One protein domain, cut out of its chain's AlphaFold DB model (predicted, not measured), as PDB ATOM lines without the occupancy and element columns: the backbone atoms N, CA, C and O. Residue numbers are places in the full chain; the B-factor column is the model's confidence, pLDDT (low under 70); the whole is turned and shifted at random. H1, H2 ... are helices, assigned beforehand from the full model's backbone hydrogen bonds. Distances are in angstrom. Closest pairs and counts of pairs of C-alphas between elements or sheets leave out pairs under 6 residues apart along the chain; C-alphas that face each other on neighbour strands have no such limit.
ATOM      1  N   LYS A   2      51.583  -9.237 426.100       62.06
ATOM      2  CA  LYS A   2      51.120  -9.420 427.501       62.06
ATOM      3  C   LYS A   2      50.125  -8.342 427.981       62.06
ATOM      4  O   LYS A   2      48.993  -8.665 428.304       62.06
ATOM      5  N   LYS A   3      50.494  -7.063 427.831       77.94
ATOM      6  CA  LYS A   3      49.698  -5.903 428.284       77.94
ATOM      7  C   LYS A   3      48.240  -5.887 427.811       77.94
ATOM      8  O   LYS A   3      47.358  -5.526 428.572       77.94
ATOM      9  N   SER A   4      47.971  -6.277 426.563       82.69
ATOM     10  CA  SER A   4      46.599  -6.265 426.034       82.69
ATOM     11  C   SER A   4      45.715  -7.325 426.685       82.69
ATOM     12  O   SER A   4      44.523  -7.094 426.837       82.69
ATOM     13  N   ARG A   5      46.278  -8.486 427.047       86.81
ATOM     14  CA  ARG A   5      45.528  -9.532 427.754       86.81
ATOM     15  C   ARG A   5      45.205  -9.104 429.177       86.81
ATOM     16  O   ARG A   5      44.105  -9.375 429.638       86.81
ATOM     17  N   ASP A   6      46.144  -8.426 429.825       91.56
ATOM     18  CA  ASP A   6      45.967  -7.931 431.189       91.56
ATOM     19  C   ASP A   6      44.870  -6.851 431.230       91.56
ATOM     20  O   ASP A   6      43.935  -6.969 432.014       91.56
ATOM     21  N   ILE A   7      44.888  -5.903 430.281       90.88
ATOM     22  CA  ILE A   7      43.836  -4.877 430.127       90.88
ATOM     23  C   ILE A   7      42.456  -5.511 429.919       90.88
ATOM     24  O   ILE A   7      41.477  -5.062 430.509       90.88
ATOM     25  N   LEU A   8      42.351  -6.546 429.081       90.81
ATOM     26  CA  LEU A   8      41.074  -7.228 428.841       90.81
ATOM     27  C   LEU A   8      40.583  -7.987 430.077       90.81
ATOM     28  O   LEU A   8      39.386  -8.010 430.335       90.81
ATOM     29  N   ARG A   9      41.495  -8.583 430.849       93.75
ATOM     30  CA  ARG A   9      41.148  -9.286 432.086       93.75
ATOM     31  C   ARG A   9      40.631  -8.317 433.148       93.75
ATOM     32  O   ARG A   9      39.538  -8.518 433.658       93.75
ATOM     33  N   GLU A  10      41.366  -7.239 433.407       93.81
ATOM     34  CA  GLU A  10      40.939  -6.189 434.339       93.81
ATOM     35  C   GLU A  10      39.625  -5.536 433.887       93.81
ATOM     36  O   GLU A  10      38.757  -5.258 434.707       93.81
ATOM     37  N   SER A  11      39.434  -5.356 432.576       93.12
ATOM     38  CA  SER A  11      38.160  -4.895 432.011       93.12
ATOM     39  C   SER A  11      36.996  -5.809 432.396       93.12
ATOM     40  O   SER A  11      35.945  -5.319 432.800       93.12
ATOM     41  N   SER A  12      37.166  -7.130 432.287       93.25
ATOM     42  CA  SER A  12      36.145  -8.098 432.701       93.25
ATOM     43  C   SER A  12      35.864  -8.031 434.201       93.25
ATOM     44  O   SER A  12      34.699  -8.033 434.591       93.25
ATOM     45  N   ASP A  13      36.904  -7.908 435.027       95.50
ATOM     46  CA  ASP A  13      36.761  -7.804 436.483       95.50
ATOM     47  C   ASP A  13      35.984  -6.531 436.881       95.50
ATOM     48  O   ASP A  13      35.098  -6.573 437.734       95.50
ATOM     49  N   ILE A  14      36.251  -5.407 436.205       93.62
ATOM     50  CA  ILE A  14      35.527  -4.141 436.395       93.62
ATOM     51  C   ILE A  14      34.050  -4.278 436.012       93.62
ATOM     52  O   ILE A  14      33.185  -3.789 436.741       93.62
ATOM     53  N   ILE A  15      33.749  -4.924 434.881       92.94
ATOM     54  CA  ILE A  15      32.364  -5.133 434.436       92.94
ATOM     55  C   ILE A  15      31.614  -5.998 435.448       92.94
ATOM     56  O   ILE A  15      30.534  -5.599 435.873       92.94
ATOM     57  N   ASN A  16      32.193  -7.125 435.873       93.44
ATOM     58  CA  ASN A  16      31.566  -8.021 436.849       93.44
ATOM     59  C   ASN A  16      31.236  -7.280 438.143       93.44
ATOM     60  O   ASN A  16      30.096  -7.322 438.592       93.44
ATOM     61  N   LYS A  17      32.192  -6.512 438.672       93.75
ATOM     62  CA  LYS A  17      31.972  -5.712 439.875       93.75
ATOM     63  C   LYS A  17      30.886  -4.649 439.685       93.75
ATOM     64  O   LYS A  17      30.027  -4.496 440.537       93.75
ATOM     65  N   THR A  18      30.895  -3.945 438.551       91.38
ATOM     66  CA  THR A  18      29.880  -2.920 438.242       91.38
ATOM     67  C   THR A  18      28.479  -3.536 438.172       91.38
ATOM     68  O   THR A  18      27.517  -2.931 438.630       91.38
ATOM     69  N   VAL A  19      28.363  -4.740 437.606       90.38
ATOM     70  CA  VAL A  19      27.100  -5.483 437.519       90.38
ATOM     71  C   VAL A  19      26.660  -5.980 438.898       90.38
ATOM     72  O   VAL A  19      25.499  -5.798 439.244       90.38
ATOM     73  N   GLU A  20      27.559  -6.560 439.695       91.06
ATOM     74  CA  GLU A  20      27.271  -7.018 441.064       91.06
ATOM     75  C   GLU A  20      26.823  -5.865 441.973       91.06
ATOM     76  O   GLU A  20      25.780  -5.965 442.619       91.06
ATOM     77  N   ASP A  21      27.558  -4.750 441.965       90.00
ATOM     78  CA  ASP A  21      27.247  -3.550 442.751       90.00
ATOM     79  C   ASP A  21      25.883  -2.951 442.354       90.00
ATOM     80  O   ASP A  21      25.175  -2.389 443.190       90.00
ATOM     81  N   TYR A  22      25.501  -3.069 441.078       88.06
ATOM     82  CA  TYR A  22      24.219  -2.583 440.573       88.06
ATOM     83  C   TYR A  22      23.062  -3.544 440.881       88.06
ATOM     84  O   TYR A  22      21.985  -3.106 441.273       88.06
ATOM     85  N   LEU A  23      23.280  -4.857 440.765       85.81
ATOM     86  CA  LEU A  23      22.293  -5.881 441.131       85.81
ATOM     87  C   LEU A  23      21.998  -5.918 442.637       85.81
ATOM     88  O   LEU A  23      20.953  -6.422 443.036       85.81
ATOM     89  N   ALA A  24      22.900  -5.393 443.469       88.06
ATOM     90  CA  ALA A  24      22.684  -5.241 444.903       88.06
ATOM     91  C   ALA A  24      21.705  -4.103 445.268       88.06
ATOM     92  O   ALA A  24      21.369  -3.951 446.443       88.06
ATOM     93  N   GLN A  25      21.272  -3.288 444.300       87.75
ATOM     94  CA  GLN A  25      20.319  -2.197 444.517       87.75
ATOM     95  C   GLN A  25      18.869  -2.697 444.468       87.75
ATOM     96  O   GLN A  25      18.550  -3.645 443.755       87.75
ATOM     97  N   ASP A  26      17.969  -2.022 445.194       79.06
ATOM     98  CA  ASP A  26      16.538  -2.377 445.250       79.06
ATOM     99  C   ASP A  26      15.806  -2.184 443.910       79.06
ATOM    100  O   ASP A  26      14.763  -2.795 443.665       79.06
ATOM    101  N   SER A  27      16.332  -1.324 443.035       81.00
ATOM    102  CA  SER A  27      15.763  -1.036 441.720       81.00
ATOM    103  C   SER A  27      16.720  -1.455 440.620       81.00
ATOM    104  O   SER A  27      17.874  -1.034 440.599       81.00
ATOM    105  N   PHE A  28      16.211  -2.232 439.669       83.31
ATOM    106  CA  PHE A  28      16.990  -2.719 438.546       83.31
ATOM    107  C   PHE A  28      16.414  -2.222 437.221       83.31
ATOM    108  O   PHE A  28      15.361  -2.680 436.774       83.31
ATOM    109  N   ASP A  29      17.136  -1.303 436.582       88.81
ATOM    110  CA  ASP A  29      16.867  -0.863 435.213       88.81
ATOM    111  C   ASP A  29      17.994  -1.280 434.252       88.81
ATOM    112  O   ASP A  29      19.182  -1.053 434.502       88.81
ATOM    113  N   TRP A  30      17.617  -1.889 433.122       86.50
ATOM    114  CA  TRP A  30      18.556  -2.372 432.106       86.50
ATOM    115  C   TRP A  30      19.261  -1.248 431.339       86.50
ATOM    116  O   TRP A  30      20.359  -1.462 430.818       86.50
ATOM    117  N   GLY A  31      18.623  -0.089 431.177       88.50
ATOM    118  CA  GLY A  31      19.206   1.074 430.516       88.50
ATOM    119  C   GLY A  31      20.323   1.677 431.358       88.50
ATOM    120  O   GLY A  31      21.429   1.890 430.854       88.50
ATOM    121  N   GLU A  32      20.060   1.853 432.648       90.19
ATOM    122  CA  GLU A  32      21.032   2.324 433.634       90.19
ATOM    123  C   GLU A  32      22.209   1.353 433.794       90.19
ATOM    124  O   GLU A  32      23.360   1.789 433.720       90.19
ATOM    125  N   LEU A  33      21.964   0.034 433.866       89.94
ATOM    126  CA  LEU A  33      23.040  -0.967 433.911       89.94
ATOM    127  C   LEU A  33      23.966  -0.865 432.687       89.94
ATOM    128  O   LEU A  33      25.193  -0.843 432.816       89.94
ATOM    129  N   LYS A  34      23.392  -0.794 431.477       90.06
ATOM    130  CA  LYS A  34      24.175  -0.668 430.233       90.06
ATOM    131  C   LYS A  34      24.979   0.632 430.207       90.06
ATOM    132  O   LYS A  34      26.108   0.626 429.711       90.06
ATOM    133  N   GLY A  35      24.410   1.723 430.724       92.38
ATOM    134  CA  GLY A  35      25.091   3.005 430.883       92.38
ATOM    135  C   GLY A  35      26.288   2.899 431.826       92.38
ATOM    136  O   GLY A  35      27.413   3.200 431.425       92.38
ATOM    137  N   ALA A  36      26.071   2.368 433.030       91.38
ATOM    138  CA  ALA A  36      27.104   2.196 434.048       91.38
ATOM    139  C   ALA A  36      28.275   1.330 433.554       91.38
ATOM    140  O   ALA A  36      29.441   1.716 433.687       91.38
ATOM    141  N   VAL A  37      27.980   0.194 432.911       92.56
ATOM    142  CA  VAL A  37      28.996  -0.696 432.322       92.56
ATOM    143  C   VAL A  37      29.807   0.027 431.247       92.56
ATOM    144  O   VAL A  37      31.039  -0.048 431.237       92.56
ATOM    145  N   ARG A  38      29.134   0.752 430.345       93.19
ATOM    146  CA  ARG A  38      29.797   1.500 429.274       93.19
ATOM    147  C   ARG A  38      30.730   2.569 429.836       93.19
ATOM    148  O   ARG A  38      31.864   2.662 429.370       93.19
ATOM    149  N   ASP A  39      30.273   3.362 430.795       93.31
ATOM    150  CA  ASP A  39      31.036   4.497 431.321       93.31
ATOM    151  C   ASP A  39      32.239   4.040 432.152       93.31
ATOM    152  O   ASP A  39      33.349   4.561 431.985       93.31
ATOM    153  N   SER A  40      32.050   3.004 432.975       93.69
ATOM    154  CA  SER A  40      33.115   2.367 433.756       93.69
ATOM    155  C   SER A  40      34.226   1.829 432.846       93.69
ATOM    156  O   SER A  40      35.408   2.161 433.005       93.69
ATOM    157  N   LEU A  41      33.840   1.087 431.803       93.12
ATOM    158  CA  LEU A  41      34.776   0.507 430.847       93.12
ATOM    159  C   LEU A  41      35.453   1.575 429.971       93.12
ATOM    160  O   LEU A  41      36.658   1.503 429.721       93.12
ATOM    161  N   ALA A  42      34.708   2.592 429.528       93.50
ATOM    162  CA  ALA A  42      35.241   3.695 428.729       93.50
ATOM    163  C   ALA A  42      36.336   4.460 429.475       93.50
ATOM    164  O   ALA A  42      37.382   4.762 428.893       93.50
ATOM    165  N   LYS A  43      36.113   4.743 430.764       94.12
ATOM    166  CA  LYS A  43      37.084   5.421 431.626       94.12
ATOM    167  C   LYS A  43      38.368   4.604 431.756       94.12
ATOM    168  O   LYS A  43      39.446   5.113 431.455       94.12
ATOM    169  N   TYR A  44      38.249   3.325 432.114       94.50
ATOM    170  CA  TYR A  44      39.401   2.440 432.276       94.50
ATOM    171  C   TYR A  44      40.215   2.293 430.979       94.50
ATOM    172  O   TYR A  44      41.435   2.479 430.976       94.50
ATOM    173  N   LEU A  45      39.554   2.028 429.847       92.75
ATOM    174  CA  LEU A  45      40.236   1.866 428.560       92.75
ATOM    175  C   LEU A  45      40.927   3.156 428.110       92.75
ATOM    176  O   LEU A  45      42.028   3.093 427.553       92.75
ATOM    177  N   PHE A  46      40.331   4.322 428.369       93.69
ATOM    178  CA  PHE A  46      40.977   5.602 428.095       93.69
ATOM    179  C   PHE A  46      42.211   5.815 428.977       93.69
ATOM    180  O   PHE A  46      43.257   6.228 428.472       93.69
ATOM    181  N   ASP A  47      42.138   5.483 430.265       93.69
ATOM    182  CA  ASP A  47      43.263   5.637 431.184       93.69
ATOM    183  C   ASP A  47      44.453   4.753 430.794       93.69
ATOM    184  O   ASP A  47      45.587   5.244 430.770       93.69
ATOM    185  N   GLN A  48      44.190   3.508 430.385       91.00
ATOM    186  CA  GLN A  48      45.224   2.545 429.994       91.00
ATOM    187  C   GLN A  48      45.784   2.764 428.586       91.00
ATOM    188  O   GLN A  48      46.975   2.550 428.347       91.00
ATOM    189  N   THR A  49      44.941   3.152 427.624       91.25
ATOM    190  CA  THR A  49      45.316   3.152 426.195       91.25
ATOM    191  C   THR A  49      45.389   4.539 425.565       91.25
ATOM    192  O   THR A  49      45.917   4.671 424.461       91.25
ATOM    193  N   LYS A  50      44.851   5.568 426.239       93.12
ATOM    194  CA  LYS A  50      44.646   6.931 425.712       93.12
ATOM    195  C   LYS A  50      43.825   6.974 424.417       93.12
ATOM    196  O   LYS A  50      43.914   7.924 423.644       93.12
TER     197      LYS A  50
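This is residues 2 to 50 of the 63 residues of the protein "Ribonuclease J" of Streptococcus sp. (UniProt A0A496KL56). A long helical hairpin makes a rod: helix H1 runs along most of its length, and H2 folds back beside it, the lines of the two standing at a small angle of 27 degrees. The loop at the turn sticks out at one end, where residues 24 to 31 stand free. The printed part has 49 residues, with two named helices, H1 then H2, and no named strand; its class is all helix. It is only just loose, close to compact, with a radius of gyration of the C-alphas of 12.0 A and spans of 39 by 16 by 12 A.

H1, residues 2 to 23, is the longest helix, 32.1 A from C-alpha 2 at (51.120, -9.420, 427.501) to C-alpha 23 at (22.293, -5.881, 441.131). H2, residues 30 to 49, measures 28.0 A and ends with C-alpha 49 at (45.316, 3.152, 426.195).

H1 and H2 touch, with 16 pairs of C-alphas within 8 A. Their closest C-alphas, those of Ile 15 and Val 37, are 6.0 A apart. The helices form a hairpin and run opposite ways at a shallow tilt of 27 degrees. In H1 and H2 every O i to N i+4 pair is within hydrogen-bond range.

The two C-alphas farthest apart, those of Lys 2 and Asp 26, are 39.5 A apart. The printed part has no cut, and the six-residue link from H1 to H2 is short. The mean pLDDT of the printed part is 89.9; residue 2 is under 70.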